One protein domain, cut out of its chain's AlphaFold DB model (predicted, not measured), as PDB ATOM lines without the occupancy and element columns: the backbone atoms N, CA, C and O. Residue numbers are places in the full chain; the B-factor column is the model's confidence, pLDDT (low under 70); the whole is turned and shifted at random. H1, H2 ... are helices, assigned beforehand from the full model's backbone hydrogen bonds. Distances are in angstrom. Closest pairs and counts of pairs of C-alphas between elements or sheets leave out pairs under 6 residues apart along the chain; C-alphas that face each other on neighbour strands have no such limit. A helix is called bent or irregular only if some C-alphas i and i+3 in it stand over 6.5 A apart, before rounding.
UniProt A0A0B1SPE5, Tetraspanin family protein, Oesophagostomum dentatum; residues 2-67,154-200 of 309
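Overview. This is residues 2 to 67 and 154 to 200 of the 309 residues of the protein "Tetraspanin family protein" of Oesophagostomum dentatum (UniProt A0A0B1SPE5). Three helices lie side by side in a thin row: H2 is in the middle, the shorter H1 packs on one side of it, and the long arm H3b of the bent helix H3 runs along the other side with only a short stretch of contact. H3 makes much of the length, and its last residues, 194 to 200, stick out past the rest, as do residues 160 to 166 at its bend. The printed part has 113 residues with three named helices, in the order H1, H2, H3, and no named strand; the class is all helix. The whole is a rod of 69 by 27 by 13 A, only just loose and close to extended, with a radius of gyration of the C-alphas of 19.8 A.

Along the chain. H3, residues 154 to 200, was assigned as one helix by its hydrogen bonds but is bent: C-alphas 162 and 165 are 7.3 A apart. Its arm H3a is residues 154 to 162, 12.6 A from first to last C-alpha. Its arm H3b is residues 165 to 200, 51.7 A long, and ends with C-alpha 200 at (1.093, 53.572, -44.903). H2, residues 34 to 66, is 45.6 A long, begins with C-alpha 34 at (-4.384, 26.338, -53.213), and has a kink of 29 degrees near residue 60. H1, residues 2 to 21, is 28.2 A long and begins with C-alpha 2 at (-4.978, 3.224, -51.968).

Arrangement. H3a and H3b stand at a steep tilt of 36 degrees, only just past shallow. H3b touches H2 with residues 171 to 178 alone, and H2 touches H3b with residues 40 to 48 alone. The closest C-alphas of the two are those of Ser 44 and Val 174, 7.6 A apart. H2 and H3b run opposite ways at a shallow tilt of 12 degrees. H3a is close to H2 but not clearly touching it, with the closest C-alphas, those of Leu 63 and Leu 156, 7.7 A apart. H1 and H2 form a helical hairpin and touch, with the closest C-alphas, those of Gly 14 and Ser 39, 4.1 A apart. They run opposite ways at a shallow tilt of 23 degrees, and H2 touches H1 with residues 35 to 50 alone. H1 is apart from both H3a and H3b. In H1, H2 and H3a every O i to N i+4 pair is within hydrogen-bond range; in H3b 30 of 32 are.

Size, cuts and confidence. The two C-alphas farthest apart are those of Leu 67 and Glu 200, 69.4 A. The link from H1 to H2 is long, with 12 residues between them. Residues 68 to 153 are not printed, and C-alphas 67 and 154 are 9.7 A apart across this cut. The mean pLDDT of the printed part is 77.5; residues 21 to 32 and 55 to 66 are under 70.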
ATOM      1  N   TYR A   2      -5.051   2.193 -50.911       79.69
ATOM      2  CA  TYR A   2      -4.978   3.224 -51.968       79.69
ATOM      3  C   TYR A   2      -5.332   4.648 -51.489       79.69
ATOM      4  O   TYR A   2      -4.552   5.572 -51.688       79.69
ATOM      5  N   PHE A   3      -6.440   4.806 -50.752       76.00
ATOM      6  CA  PHE A   3      -6.859   6.098 -50.178       76.00
ATOM      7  C   PHE A   3      -5.878   6.697 -49.156       76.00
ATOM      8  O   PHE A   3      -5.833   7.909 -48.974       76.00
ATOM      9  N   GLN A   4      -5.068   5.867 -48.497       79.62
ATOM     10  CA  GLN A   4      -4.042   6.359 -47.575       79.62
ATOM     11  C   GLN A   4      -2.827   6.887 -48.322       79.62
ATOM     12  O   GLN A   4      -2.310   7.943 -47.978       79.62
ATOM     13  N   LEU A   5      -2.398   6.176 -49.365       85.25
ATOM     14  CA  LEU A   5      -1.289   6.613 -50.208       85.25
ATOM     15  C   LEU A   5      -1.643   7.907 -50.951       85.25
ATOM     16  O   LEU A   5      -0.813   8.809 -51.027       85.25
ATOM     17  N   SER A   6      -2.886   8.038 -51.428       86.50
ATOM     18  CA  SER A   6      -3.351   9.281 -52.047       86.50
ATOM     19  C   SER A   6      -3.470  10.427 -51.038       86.50
ATOM     20  O   SER A   6      -3.032  11.532 -51.342       86.50
ATOM     21  N   GLY A   7      -3.978  10.178 -49.825       83.75
ATOM     22  CA  GLY A   7      -4.047  11.185 -48.759       83.75
ATOM     23  C   GLY A   7      -2.670  11.723 -48.359       83.75
ATOM     24  O   GLY A   7      -2.462  12.937 -48.349       83.75
ATOM     25  N   VAL A   8      -1.711  10.827 -48.101       85.50
ATOM     26  CA  VAL A   8      -0.330  11.196 -47.747       85.50
ATOM     27  C   VAL A   8       0.354  11.912 -48.911       85.50
ATOM     28  O   VAL A   8       1.059  12.894 -48.691       85.50
ATOM     29  N   GLY A   9       0.101  11.480 -50.150       87.06
ATOM     30  CA  GLY A   9       0.605  12.142 -51.353       87.06
ATOM     31  C   GLY A   9       0.075  13.568 -51.520       87.06
ATOM     32  O   GLY A   9       0.854  14.482 -51.777       87.06
ATOM     33  N   ILE A  10      -1.227  13.789 -51.315       86.50
ATOM     34  CA  ILE A  10      -1.849  15.121 -51.388       86.50
ATOM     35  C   ILE A  10      -1.349  16.015 -50.247       86.50
ATOM     36  O   ILE A  10      -1.058  17.188 -50.475       86.50
ATOM     37  N   PHE A  11      -1.190  15.468 -49.038       85.69
ATOM     38  CA  PHE A  11      -0.615  16.201 -47.911       85.69
ATOM     39  C   PHE A  11       0.832  16.625 -48.189       85.69
ATOM     40  O   PHE A  11       1.164  17.801 -48.048       85.69
ATOM     41  N   ALA A  12       1.674  15.696 -48.650       86.12
ATOM     42  CA  ALA A  12       3.065  15.965 -49.000       86.12
ATOM     43  C   ALA A  12       3.184  16.979 -50.148       86.12
ATOM     44  O   ALA A  12       4.017  17.880 -50.079       86.12
ATOM     45  N   LEU A  13       2.319  16.886 -51.163       87.69
ATOM     46  CA  LEU A  13       2.250  17.855 -52.255       87.69
ATOM     47  C   LEU A  13       1.823  19.240 -51.752       87.69
ATOM     48  O   LEU A  13       2.443  20.233 -52.118       87.69
ATOM     49  N   GLY A  14       0.811  19.317 -50.885       84.62
ATOM     50  CA  GLY A  14       0.371  20.573 -50.276       84.62
ATOM     51  C   GLY A  14       1.478  21.241 -49.456       84.62
ATOM     52  O   GLY A  14       1.713  22.437 -49.604       84.62
ATOM     53  N   VAL A  15       2.218  20.465 -48.656       82.81
ATOM     54  CA  VAL A  15       3.380  20.959 -47.892       82.81
ATOM     55  C   VAL A  15       4.524  21.384 -48.818       82.81
ATOM     56  O   VAL A  15       5.125  22.434 -48.605       82.81
ATOM     57  N   TYR A  16       4.811  20.613 -49.868       85.44
ATOM     58  CA  TYR A  16       5.855  20.940 -50.841       85.44
ATOM     59  C   TYR A  16       5.563  22.249 -51.584       85.44
ATOM     60  O   TYR A  16       6.433  23.115 -51.677       85.44
ATOM     61  N   LEU A  17       4.331  22.416 -52.074       82.38
ATOM     62  CA  LEU A  17       3.889  23.642 -52.739       82.38
ATOM     63  C   LEU A  17       3.913  24.832 -51.773       82.38
ATOM     64  O   LEU A  17       4.371  25.908 -52.136       82.38
ATOM     65  N   PHE A  18       3.528  24.620 -50.515       75.75
ATOM     66  CA  PHE A  18       3.586  25.654 -49.486       75.75
ATOM     67  C   PHE A  18       5.018  26.142 -49.219       75.75
ATOM     68  O   PHE A  18       5.255  27.346 -49.187       75.75
ATOM     69  N   ILE A  19       5.986  25.227 -49.090       79.31
ATOM     70  CA  ILE A  19       7.406  25.577 -48.905       79.31
ATOM     71  C   ILE A  19       7.960  26.300 -50.141       79.31
ATOM     72  O   ILE A  19       8.731  27.248 -50.006       79.31
ATOM     73  N   LYS A  20       7.566  25.867 -51.343       79.62
ATOM     74  CA  LYS A  20       8.028  26.449 -52.608       79.62
ATOM     75  C   LYS A  20       7.491  27.865 -52.843       79.62
ATOM     76  O   LYS A  20       8.236  28.707 -53.335       79.62
ATOM     77  N   ASP A  21       6.240  28.126 -52.471       69.69
ATOM     78  CA  ASP A  21       5.562  29.402 -52.733       69.69
ATOM     79  C   ASP A  21       5.722  30.428 -51.595       69.69
ATOM     80  O   ASP A  21       5.268  31.562 -51.719       69.69
ATOM     81  N   PHE A  22       6.410  30.082 -50.499       64.25
ATOM     82  CA  PHE A  22       6.580  30.943 -49.316       64.25
ATOM     83  C   PHE A  22       7.365  32.244 -49.561       64.25
ATOM     84  O   PHE A  22       7.404  33.114 -48.692       64.25
ATOM     85  N   VAL A  23       8.019  32.382 -50.715       60.97
ATOM     86  CA  VAL A  23       9.011  33.436 -50.956       60.97
ATOM     87  C   VAL A  23       8.380  34.790 -51.327       60.97
ATOM     88  O   VAL A  23       8.994  35.811 -51.037       60.97
ATOM     89  N   ASP A  24       7.146  34.842 -51.859       57.53
ATOM     90  CA  ASP A  24       6.613  36.078 -52.482       57.53
ATOM     91  C   ASP A  24       5.164  36.491 -52.116       57.53
ATOM     92  O   ASP A  24       4.629  37.447 -52.687       57.53
ATOM     93  N   VAL A  25       4.491  35.831 -51.165       57.03
ATOM     94  CA  VAL A  25       3.040  36.040 -50.948       57.03
ATOM     95  C   VAL A  25       2.671  37.012 -49.824       57.03
ATOM     96  O   VAL A  25       3.189  36.973 -48.708       57.03
ATOM     97  N   LYS A  26       1.696  37.880 -50.130       59.47
ATOM     98  CA  LYS A  26       1.021  38.778 -49.182       59.47
ATOM     99  C   LYS A  26       0.059  37.990 -48.293       59.47
ATOM    100  O   LYS A  26      -0.462  36.951 -48.681       59.47
ATOM    101  N   LEU A  27      -0.242  38.539 -47.119       56.78
ATOM    102  CA  LEU A  27      -1.027  37.879 -46.073       56.78
ATOM    103  C   LEU A  27      -2.457  37.467 -46.506       56.78
ATOM    104  O   LEU A  27      -2.985  36.485 -45.995       56.78
ATOM    105  N   ILE A  28      -3.059  38.161 -47.481       55.19
ATOM    106  CA  ILE A  28      -4.388  37.853 -48.062       55.19
ATOM    107  C   ILE A  28      -4.349  36.608 -48.958       55.19
ATOM    108  O   ILE A  28      -5.310  35.838 -48.991       55.19
ATOM    109  N   ASP A  29      -3.236  36.388 -49.659       61.00
ATOM    110  CA  ASP A  29      -3.090  35.290 -50.618       61.00
ATOM    111  C   ASP A  29      -2.830  33.951 -49.918       61.00
ATOM    112  O   ASP A  29      -2.951  32.903 -50.540       61.00
ATOM    113  N   ILE A  30      -2.535  33.967 -48.611       64.00
ATOM    114  CA  ILE A  30      -2.275  32.774 -47.797       64.00
ATOM    115  C   ILE A  30      -3.510  31.871 -47.728       64.00
ATOM    116  O   ILE A  30      -3.383  30.663 -47.886       64.00
ATOM    117  N   VAL A  31      -4.715  32.417 -47.533       56.25
ATOM    118  CA  VAL A  31      -5.909  31.570 -47.335       56.25
ATOM    119  C   VAL A  31      -6.543  31.114 -48.650       56.25
ATOM    120  O   VAL A  31      -7.122  30.032 -48.712       56.25
ATOM    121  N   LEU A  32      -6.384  31.893 -49.721       62.09
ATOM    122  CA  LEU A  32      -6.724  31.440 -51.069       62.09
ATOM    123  C   LEU A  32      -5.602  30.604 -51.697       62.09
ATOM    124  O   LEU A  32      -5.758  30.174 -52.839       62.09
ATOM    125  N   ASN A  33      -4.493  30.381 -50.974       71.44
ATOM    126  CA  ASN A  33      -3.378  29.617 -51.493       71.44
ATOM    127  C   ASN A  33      -3.840  28.166 -51.682       71.44
ATOM    128  O   ASN A  33      -4.088  27.459 -50.693       71.44
ATOM    129  N   PRO A  34      -3.947  27.696 -52.937       74.00
ATOM    130  CA  PRO A  34      -4.384  26.338 -53.213       74.00
ATOM    131  C   PRO A  34      -3.488  25.304 -52.517       74.00
ATOM    132  O   PRO A  34      -3.986  24.248 -52.142       74.00
ATOM    133  N   ALA A  35      -2.212  25.610 -52.253       78.75
ATOM    134  CA  ALA A  35      -1.291  24.727 -51.539       78.75
ATOM    135  C   ALA A  35      -1.710  24.458 -50.083       78.75
ATOM    136  O   ALA A  35      -1.664  23.313 -49.628       78.75
ATOM    137  N   ILE A  36      -2.171  25.483 -49.358       76.31
ATOM    138  CA  ILE A  36      -2.610  25.340 -47.960       76.31
ATOM    139  C   ILE A  36      -3.927  24.575 -47.905       76.31
ATOM    140  O   ILE A  36      -4.079  23.662 -47.094       76.31
ATOM    141  N   LEU A  37      -4.856  24.887 -48.811       77.19
ATOM    142  CA  LEU A  37      -6.120  24.165 -48.915       77.19
ATOM    143  C   LEU A  37      -5.886  22.677 -49.228       77.19
ATOM    144  O   LEU A  37      -6.473  21.809 -48.584       77.19
ATOM    145  N   LEU A  38      -4.975  22.375 -50.159       78.94
ATOM    146  CA  LEU A  38      -4.576  21.006 -50.496       78.94
ATOM    147  C   LEU A  38      -3.891  20.295 -49.324       78.94
ATOM    148  O   LEU A  38      -4.166  19.121 -49.090       78.94
ATOM    149  N   SER A  39      -3.059  20.996 -48.551       81.19
ATOM    150  CA  SER A  39      -2.432  20.436 -47.349       81.19
ATOM    151  C   SER A  39      -3.473  20.084 -46.279       81.19
ATOM    152  O   SER A  39      -3.479  18.968 -45.761       81.19
ATOM    153  N   VAL A  40      -4.421  20.983 -45.998       77.94
ATOM    154  CA  VAL A  40      -5.493  20.758 -45.015       77.94
ATOM    155  C   VAL A  40      -6.403  19.600 -45.433       77.94
ATOM    156  O   VAL A  40      -6.665  18.692 -44.641       77.94
ATOM    157  N   ILE A  41      -6.842  19.593 -46.694       82.12
ATOM    158  CA  ILE A  41      -7.682  18.524 -47.242       82.12
ATOM    159  C   ILE A  41      -6.919  17.191 -47.206       82.12
ATOM    160  O   ILE A  41      -7.445  16.207 -46.690       82.12
ATOM    161  N   GLY A  42      -5.656  17.161 -47.642       84.44
ATOM    162  CA  GLY A  42      -4.810  15.965 -47.608       84.44
ATOM    163  C   GLY A  42      -4.599  15.409 -46.197       84.44
ATOM    164  O   GLY A  42      -4.694  14.197 -45.988       84.44
ATOM    165  N   CYS A  43      -4.384  16.282 -45.210       82.19
ATOM    166  CA  CYS A  43      -4.246  15.886 -43.808       82.19
ATOM    167  C   CYS A  43      -5.550  15.275 -43.272       82.19
ATOM    168  O   CYS A  43      -5.540  14.174 -42.721       82.19
ATOM    169  N   SER A  44      -6.688  15.934 -43.515       81.25
ATOM    170  CA  SER A  44      -7.997  15.438 -43.075       81.25
ATOM    171  C   SER A  44      -8.343  14.075 -43.692       81.25
ATOM    172  O   SER A  44      -8.733  13.154 -42.973       81.25
ATOM    173  N   ILE A  45      -8.100  13.895 -44.996       83.56
ATOM    174  CA  ILE A  45      -8.320  12.625 -45.704       83.56
ATOM    175  C   ILE A  45      -7.394  11.533 -45.162       83.56
ATOM    176  O   ILE A  45      -7.832  10.395 -44.979       83.56
ATOM    177  N   SER A  46      -6.134  11.862 -44.864       83.69
ATOM    178  CA  SER A  46      -5.166  10.913 -44.301       83.69
ATOM    179  C   SER A  46      -5.580  10.433 -42.912       83.69
ATOM    180  O   SER A  46      -5.573   9.232 -42.654       83.69
ATOM    181  N   VAL A  47      -6.002  11.350 -42.034       81.44
ATOM    182  CA  VAL A  47      -6.451  11.027 -40.670       81.44
ATOM    183  C   VAL A  47      -7.720  10.178 -40.700       81.44
ATOM    184  O   VAL A  47      -7.761   9.125 -40.067       81.44
ATOM    185  N   VAL A  48      -8.727  10.569 -41.487       82.44
ATOM    186  CA  VAL A  48      -9.969   9.793 -41.633       82.44
ATOM    187  C   VAL A  48      -9.683   8.412 -42.228       82.44
ATOM    188  O   VAL A  48     -10.232   7.417 -41.761       82.44
ATOM    189  N   SER A  49      -8.771   8.313 -43.198       85.00
ATOM    190  CA  SER A  49      -8.386   7.032 -43.804       85.00
ATOM    191  C   SER A  49      -7.561   6.142 -42.870       85.00
ATOM    192  O   SER A  49      -7.657   4.921 -42.959       85.00
ATOM    193  N   LEU A  50      -6.743   6.713 -41.981       79.75
ATOM    194  CA  LEU A  50      -6.013   5.978 -40.940       79.75
ATOM    195  C   LEU A  50      -6.960   5.459 -39.862       79.75
ATOM    196  O   LEU A  50      -6.912   4.277 -39.531       79.75
ATOM    197  N   ILE A  51      -7.867   6.303 -39.371       80.75
ATOM    198  CA  ILE A  51      -8.903   5.887 -38.420       80.75
ATOM    199  C   ILE A  51      -9.799   4.823 -39.060       80.75
ATOM    200  O   ILE A  51     -10.054   3.800 -38.437       80.75
ATOM    201  N   GLY A  52     -10.204   5.000 -40.318       74.44
ATOM    202  CA  GLY A  52     -11.033   4.046 -41.053       74.44
ATOM    203  C   GLY A  52     -10.336   2.714 -41.328       74.44
ATOM    204  O   GLY A  52     -10.966   1.671 -41.213       74.44
ATOM    205  N   SER A  53      -9.034   2.703 -41.638       78.75
ATOM    206  CA  SER A  53      -8.304   1.444 -41.836       78.75
ATOM    207  C   SER A  53      -7.994   0.731 -40.525       78.75
ATOM    208  O   SER A  53      -8.034  -0.490 -40.475       78.75
ATOM    209  N   VAL A  54      -7.644   1.480 -39.474       73.94
ATOM    210  CA  VAL A  54      -7.368   0.923 -38.145       73.94
ATOM    211  C   VAL A  54      -8.670   0.437 -37.513       73.94
ATOM    212  O   VAL A  54      -8.671  -0.625 -36.901       73.94
ATOM    213  N   GLY A  55      -9.768   1.165 -37.725       68.12
ATOM    214  CA  GLY A  55     -11.137   0.747 -37.443       68.12
ATOM    215  C   GLY A  55     -11.462  -0.528 -38.200       68.12
ATOM    216  O   GLY A  55     -11.620  -1.554 -37.573       68.12
ATOM    217  N   ALA A  56     -11.375  -0.550 -39.531       66.94
ATOM    218  CA  ALA A  56     -11.629  -1.762 -40.312       66.94
ATOM    219  C   ALA A  56     -10.751  -2.961 -39.904       66.94
ATOM    220  O   ALA A  56     -11.224  -4.091 -39.951       66.94
ATOM    221  N   LEU A  57      -9.494  -2.752 -39.493       63.59
ATOM    222  CA  LEU A  57      -8.608  -3.827 -39.036       63.59
ATOM    223  C   LEU A  57      -8.973  -4.323 -37.624       63.59
ATOM    224  O   LEU A  57      -9.013  -5.529 -37.391       63.59
ATOM    225  N   ARG A  58      -9.256  -3.411 -36.682       64.38
ATOM    226  CA  ARG A  58      -9.674  -3.753 -35.310       64.38
ATOM    227  C   ARG A  58     -11.086  -4.306 -35.277       64.38
ATOM    228  O   ARG A  58     -11.300  -5.320 -34.628       64.38
ATOM    229  N   ASP A  59     -12.002  -3.682 -36.000       61.62
ATOM    230  CA  ASP A  59     -13.379  -4.110 -36.169       61.62
ATOM    231  C   ASP A  59     -13.387  -5.471 -36.852       61.62
ATOM    232  O   ASP A  59     -13.935  -6.379 -36.268       61.62
ATOM    233  N   ASN A  60     -12.678  -5.734 -37.957       61.12
ATOM    234  CA  ASN A  60     -12.666  -7.102 -38.509       61.12
ATOM    235  C   ASN A  60     -12.195  -8.166 -37.503       61.12
ATOM    236  O   ASN A  60     -12.765  -9.248 -37.478       61.12
ATOM    237  N   ILE A  61     -11.203  -7.885 -36.649       63.56
ATOM    238  CA  ILE A  61     -10.696  -8.870 -35.675       63.56
ATOM    239  C   ILE A  61     -11.604  -8.994 -34.441       63.56
ATOM    240  O   ILE A  61     -11.839 -10.101 -33.953       63.56
ATOM    241  N   PHE A  62     -12.090  -7.875 -33.910       64.25
ATOM    242  CA  PHE A  62     -12.958  -7.830 -32.736       64.25
ATOM    243  C   PHE A  62     -14.362  -8.319 -33.085       64.25
ATOM    244  O   PHE A  62     -14.912  -9.177 -32.414       64.25
ATOM    245  N   LEU A  63     -14.919  -7.848 -34.187       63.56
ATOM    246  CA  LEU A  63     -16.269  -8.142 -34.644       63.56
ATOM    247  C   LEU A  63     -16.400  -9.611 -35.072       63.56
ATOM    248  O   LEU A  63     -17.373 -10.242 -34.679       63.56
ATOM    249  N   LEU A  64     -15.390 -10.217 -35.724       58.66
ATOM    250  CA  LEU A  64     -15.382 -11.680 -35.934       58.66
ATOM    251  C   LEU A  64     -15.316 -12.478 -34.624       58.66
ATOM    252  O   LEU A  64     -15.810 -13.598 -34.571       58.66
ATOM    253  N   LYS A  65     -14.654 -11.959 -33.580       61.22
ATOM    254  CA  LYS A  65     -14.476 -12.677 -32.304       61.22
ATOM    255  C   LYS A  65     -15.631 -12.503 -31.325       61.22
ATOM    256  O   LYS A  65     -15.761 -13.352 -30.434       61.22
ATOM    257  N   THR A  66     -16.380 -11.411 -31.454       66.19
ATOM    258  CA  THR A  66     -17.378 -10.948 -30.480       66.19
ATOM    259  C   THR A  66     -18.800 -11.064 -31.016       66.19
ATOM    260  O   THR A  66     -19.726 -11.217 -30.226       66.19
ATOM    261  N   LEU A  67     -19.004 -11.018 -32.338       71.94
ATOM    262  CA  LEU A  67     -20.321 -11.295 -32.890       71.94
ATOM    263  C   LEU A  67     -20.534 -12.807 -32.908       71.94
ATOM    264  O   LEU A  67     -20.034 -13.530 -33.760       71.94
ATOM    265  N   GLN A 154     -27.361  -7.960 -38.141       84.62
ATOM    266  CA  GLN A 154     -28.184  -7.369 -37.076       84.62
ATOM    267  C   GLN A 154     -27.356  -6.893 -35.874       84.62
ATOM    268  O   GLN A 154     -27.391  -5.698 -35.570       84.62
ATOM    269  N   PRO A 155     -26.571  -7.760 -35.207       80.31
ATOM    270  CA  PRO A 155     -25.754  -7.312 -34.087       80.31
ATOM    271  C   PRO A 155     -24.658  -6.330 -34.537       80.31
ATOM    272  O   PRO A 155     -24.374  -5.376 -33.816       80.31
ATOM    273  N   LEU A 156     -24.147  -6.458 -35.770       80.69
ATOM    274  CA  LEU A 156     -23.278  -5.458 -36.395       80.69
ATOM    275  C   LEU A 156     -23.918  -4.063 -36.421       80.69
ATOM    276  O   LEU A 156     -23.317  -3.094 -35.960       80.69
ATOM    277  N   ARG A 157     -25.151  -3.947 -36.930       79.62
ATOM    278  CA  ARG A 157     -25.873  -2.665 -36.980       79.62
ATOM    279  C   ARG A 157     -26.124  -2.084 -35.592       79.62
ATOM    280  O   ARG A 157     -25.961  -0.880 -35.420       79.62
ATOM    281  N   SER A 158     -26.475  -2.921 -34.619       81.06
ATOM    282  CA  SER A 158     -26.710  -2.497 -33.231       81.06
ATOM    283  C   SER A 158     -25.458  -1.876 -32.592       81.06
ATOM    284  O   SER A 158     -25.518  -0.799 -31.990       81.06
ATOM    285  N   VAL A 159     -24.293  -2.498 -32.799       77.50
ATOM    286  CA  VAL A 159     -23.005  -1.972 -32.318       77.50
ATOM    287  C   VAL A 159     -22.667  -0.643 -32.998       77.50
ATOM    288  O   VAL A 159     -22.337   0.333 -32.321       77.50
ATOM    289  N   PHE A 160     -22.819  -0.560 -34.325       73.69
ATOM    290  CA  PHE A 160     -22.575   0.682 -35.064       73.69
ATOM    291  C   PHE A 160     -23.503   1.816 -34.633       73.69
ATOM    292  O   PHE A 160     -23.042   2.939 -34.457       73.69
ATOM    293  N   GLN A 161     -24.794   1.547 -34.428       80.44
ATOM    294  CA  GLN A 161     -25.739   2.563 -33.959       80.44
ATOM    295  C   GLN A 161     -25.351   3.088 -32.576       80.44
ATOM    296  O   GLN A 161     -25.331   4.302 -32.377       80.44
ATOM    297  N   SER A 162     -24.934   2.201 -31.672       83.31
ATOM    298  CA  SER A 162     -24.513   2.564 -30.315       83.31
ATOM    299  C   SER A 162     -23.251   3.432 -30.283       83.31
ATOM    300  O   SER A 162     -23.096   4.270 -29.399       83.31
ATOM    301  N   HIS A 163     -22.331   3.255 -31.235       79.38
ATOM    302  CA  HIS A 163     -21.066   4.004 -31.279       79.38
ATOM    303  C   HIS A 163     -21.031   5.115 -32.336       79.38
ATOM    304  O   HIS A 163     -20.083   5.901 -32.371       79.38
ATOM    305  N   SER A 164     -22.080   5.236 -33.153       78.56
ATOM    306  CA  SER A 164     -22.186   6.231 -34.225       78.56
ATOM    307  C   SER A 164     -21.980   7.661 -33.723       78.56
ATOM    308  O   SER A 164     -21.258   8.428 -34.352       78.56
ATOM    309  N   VAL A 165     -22.511   8.001 -32.544       86.06
ATOM    310  CA  VAL A 165     -22.356   9.331 -31.932       86.06
ATOM    311  C   VAL A 165     -20.895   9.627 -31.594       86.06
ATOM    312  O   VAL A 165     -20.420  10.727 -31.865       86.06
ATOM    313  N   HIS A 166     -20.152   8.652 -31.063       80.94
ATOM    314  CA  HIS A 166     -18.728   8.820 -30.766       80.94
ATOM    315  C   HIS A 166     -17.900   8.990 -32.042       80.94
ATOM    316  O   HIS A 166     -17.003   9.831 -32.086       80.94
ATOM    317  N   ILE A 167     -18.232   8.240 -33.097       78.19
ATOM    318  CA  ILE A 167     -17.592   8.372 -34.411       78.19
ATOM    319  C   ILE A 167     -17.867   9.766 -34.991       78.19
ATOM    320  O   ILE A 167     -16.935  10.462 -35.390       78.19
ATOM    321  N   CYS A 168     -19.123  10.217 -34.979       80.06
ATOM    322  CA  CYS A 168     -19.499  11.556 -35.429       80.06
ATOM    323  C   CYS A 168     -18.817  12.656 -34.603       80.06
ATOM    324  O   CYS A 168     -18.336  13.633 -35.173       80.06
ATOM    325  N   ALA A 169     -18.720  12.487 -33.283       85.69
ATOM    326  CA  ALA A 169     -18.039  13.428 -32.400       85.69
ATOM    327  C   ALA A 169     -16.534  13.510 -32.698       85.69
ATOM    328  O   ALA A 169     -15.992  14.609 -32.773       85.69
ATOM    329  N   ALA A 170     -15.865  12.377 -32.930       79.75
ATOM    330  CA  ALA A 170     -14.450  12.351 -33.301       79.75
ATOM    331  C   ALA A 170     -14.198  13.046 -34.651       79.75
ATOM    332  O   ALA A 170     -13.262  13.832 -34.780       79.75
ATOM    333  N   VAL A 171     -15.063  12.812 -35.643       79.62
ATOM    334  CA  VAL A 171     -14.988  13.485 -36.950       79.62
ATOM    335  C   VAL A 171     -15.219  14.992 -36.802       79.62
ATOM    336  O   VAL A 171     -14.449  15.791 -37.336       79.62
ATOM    337  N   ALA A 172     -16.228  15.401 -36.030       81.56
ATOM    338  CA  ALA A 172     -16.505  16.809 -35.757       81.56
ATOM    339  C   ALA A 172     -15.347  17.494 -35.013       81.56
ATOM    340  O   ALA A 172     -15.001  18.627 -35.340       81.56
ATOM    341  N   LEU A 173     -14.695  16.799 -34.078       84.12
ATOM    342  CA  LEU A 173     -13.534  17.301 -33.338       84.12
ATOM    343  C   LEU A 173     -12.320  17.555 -34.240       84.12
ATOM    344  O   LEU A 173     -11.489  18.388 -33.903       84.12
ATOM    345  N   VAL A 174     -12.220  16.895 -35.394       79.38
ATOM    346  CA  VAL A 174     -11.172  17.184 -36.386       79.38
ATOM    347  C   VAL A 174     -11.609  18.303 -37.335       79.38
ATOM    348  O   VAL A 174     -10.832  19.210 -37.622       79.38
ATOM    349  N   ILE A 175     -12.857  18.279 -37.806       79.19
ATOM    350  CA  ILE A 175     -13.347  19.229 -38.816       79.19
ATOM    351  C   ILE A 175     -13.561  20.630 -38.229       79.19
ATOM    352  O   ILE A 175     -13.151  21.616 -38.838       79.19
ATOM    353  N   ILE A 176     -14.164  20.746 -37.042       84.31
ATOM    354  CA  ILE A 176     -14.524  22.043 -36.447       84.31
ATOM    355  C   ILE A 176     -13.282  22.909 -36.179       84.31
ATOM    356  O   ILE A 176     -13.282  24.058 -36.621       84.31
ATOM    357  N   PRO A 177     -12.201  22.422 -35.538       81.69
ATOM    358  CA  PRO A 177     -11.004  23.235 -35.317       81.69
ATOM    359  C   PRO A 177     -10.310  23.630 -36.619       81.69
ATOM    360  O   PRO A 177      -9.797  24.742 -36.729       81.69
ATOM    361  N   VAL A 178     -10.334  22.756 -37.631       78.44
ATOM    362  CA  VAL A 178      -9.811  23.069 -38.966       78.44
ATOM    363  C   VAL A 178     -10.614  24.211 -39.594       78.44
ATOM    364  O   VAL A 178     -10.028  25.208 -40.008       78.44
ATOM    365  N   CYS A 179     -11.946  24.145 -39.576       76.69
ATOM    366  CA  CYS A 179     -12.796  25.233 -40.060       76.69
ATOM    367  C   CYS A 179     -12.569  26.536 -39.278       76.69
ATOM    368  O   CYS A 179     -12.373  27.588 -39.884       76.69
ATOM    369  N   VAL A 180     -12.530  26.472 -37.945       84.25
ATOM    370  CA  VAL A 180     -12.305  27.641 -37.081       84.25
ATOM    371  C   VAL A 180     -10.935  28.263 -37.344       84.25
ATOM    372  O   VAL A 180     -10.849  29.478 -37.497       84.25
ATOM    373  N   SER A 181      -9.872  27.465 -37.457       80.75
ATOM    374  CA  SER A 181      -8.520  27.971 -37.730       80.75
ATOM    375  C   SER A 181      -8.429  28.696 -39.076       80.75
ATOM    376  O   SER A 181      -7.858  29.788 -39.149       80.75
ATOM    377  N   VAL A 182      -9.071  28.169 -40.125       78.00
ATOM    378  CA  VAL A 182      -9.171  28.834 -41.434       78.00
ATOM    379  C   VAL A 182      -9.974  30.134 -41.328       78.00
ATOM    380  O   VAL A 182      -9.557  31.171 -41.849       78.00
ATOM    381  N   CYS A 183     -11.106  30.129 -40.619       78.56
ATOM    382  CA  CYS A 183     -11.918  31.328 -40.403       78.56
ATOM    383  C   CYS A 183     -11.160  32.415 -39.625       78.56
ATOM    384  O   CYS A 183     -11.176  33.578 -40.026       78.56
ATOM    385  N   LEU A 184     -10.461  32.052 -38.549       81.88
ATOM    386  CA  LEU A 184      -9.681  32.991 -37.742       81.88
ATOM    387  C   LEU A 184      -8.507  33.567 -38.531       81.88
ATOM    388  O   LEU A 184      -8.301  34.778 -38.502       81.88
ATOM    389  N   THR A 185      -7.793  32.738 -39.295       78.38
ATOM    390  CA  THR A 185      -6.687  33.200 -40.148       78.38
ATOM    391  C   THR A 185      -7.175  34.231 -41.170       78.38
ATOM    392  O   THR A 185      -6.531  35.258 -41.358       78.38
ATOM    393  N   ASN A 186      -8.363  34.031 -41.756       71.69
ATOM    394  CA  ASN A 186      -8.986  35.007 -42.659       71.69
ATOM    395  C   ASN A 186      -9.315  36.343 -41.981       71.69
ATOM    396  O   ASN A 186      -9.105  37.408 -42.564       71.69
ATOM    397  N   ILE A 187      -9.876  36.291 -40.770       83.69
ATOM    398  CA  ILE A 187     -10.240  37.496 -40.017       83.69
ATOM    399  C   ILE A 187      -8.975  38.271 -39.643       83.69
ATOM    400  O   ILE A 187      -8.906  39.478 -39.880       83.69
ATOM    401  N   LEU A 188      -7.963  37.576 -39.118       82.88
ATOM    402  CA  LEU A 188      -6.693  38.172 -38.714       82.88
ATOM    403  C   LEU A 188      -5.936  38.758 -39.906       82.88
ATOM    404  O   LEU A 188      -5.449  39.883 -39.812       82.88
ATOM    405  N   ALA A 189      -5.896  38.055 -41.042       79.69
ATOM    406  CA  ALA A 189      -5.274  38.568 -42.259       79.69
ATOM    407  C   ALA A 189      -5.913  39.899 -42.677       79.69
ATOM    408  O   ALA A 189      -5.234  40.923 -42.732       79.69
ATOM    409  N   LYS A 190      -7.249  39.928 -42.811       79.69
ATOM    410  CA  LYS A 190      -7.988  41.154 -43.158       79.69
ATOM    411  C   LYS A 190      -7.727  42.306 -42.188       79.69
ATOM    412  O   LYS A 190      -7.627  43.456 -42.619       79.69
ATOM    413  N   GLN A 191      -7.628  42.023 -40.890       84.44
ATOM    414  CA  GLN A 191      -7.307  43.044 -39.890       84.44
ATOM    415  C   GLN A 191      -5.894  43.603 -40.080       84.44
ATOM    416  O   GLN A 191      -5.714  44.823 -40.051       84.44
ATOM    417  N   ILE A 192      -4.904  42.743 -40.318       86.56
ATOM    418  CA  ILE A 192      -3.508  43.151 -40.512       86.56
ATOM    419  C   ILE A 192      -3.354  44.002 -41.777       86.56
ATOM    420  O   ILE A 192      -2.685  45.037 -41.732       86.56
ATOM    421  N   ASP A 193      -4.010  43.641 -42.881       81.81
ATOM    422  CA  ASP A 193      -3.949  44.432 -44.117       81.81
ATOM    423  C   ASP A 193      -4.598  45.804 -43.958       81.81
ATOM    424  O   ASP A 193      -4.075  46.814 -44.438       81.81
ATOM    425  N   HIS A 194      -5.708  45.873 -43.223       87.81
ATOM    426  CA  HIS A 194      -6.343  47.148 -42.922       87.81
ATOM    427  C   HIS A 194      -5.417  48.057 -42.098       87.81
ATOM    428  O   HIS A 194      -5.241  49.232 -42.433       87.81
ATOM    429  N   GLN A 195      -4.772  47.514 -41.059       89.31
ATOM    430  CA  GLN A 195      -3.804  48.250 -40.238       89.31
ATOM    431  C   GLN A 195      -2.578  48.694 -41.048       89.31
ATOM    432  O   GLN A 195      -2.157  49.848 -40.953       89.31
ATOM    433  N   ARG A 196      -2.045  47.824 -41.918       88.25
ATOM    434  CA  ARG A 196      -0.966  48.159 -42.866       88.25
ATOM    435  C   ARG A 196      -1.331  49.363 -43.730       88.25
ATOM    436  O   ARG A 196      -0.558  50.315 -43.810       88.25
ATOM    437  N   ILE A 197      -2.521  49.356 -44.334       90.81
ATOM    438  CA  ILE A 197      -2.985  50.447 -45.202       90.81
ATOM    439  C   ILE A 197      -3.093  51.766 -44.425       90.81
ATOM    440  O   ILE A 197      -2.738  52.822 -44.962       90.81
ATOM    441  N   LEU A 198      -3.576  51.733 -43.177       93.50
ATOM    442  CA  LEU A 198      -3.655  52.921 -42.320       93.50
ATOM    443  C   LEU A 198      -2.265  53.478 -42.000       93.50
ATOM    444  O   LEU A 198      -2.014  54.655 -42.266       93.50
ATOM    445  N   LEU A 199      -1.342  52.628 -41.546       93.25
ATOM    446  CA  LEU A 199       0.037  53.023 -41.244       93.25
ATOM    447  C   LEU A 199       0.752  53.599 -42.475       93.25
ATOM    448  O   LEU A 199       1.428  54.624 -42.392       93.25
ATOM    449  N   GLU A 200       0.548  53.017 -43.660       93.94
ATOM    450  CA  GLU A 200       1.093  53.572 -44.903       93.94
ATOM    451  C   GLU A 200       0.491  54.937 -45.265       93.94
ATOM    452  O   GLU A 200       1.155  55.798 -45.853       93.94
TER     453      GLU A 200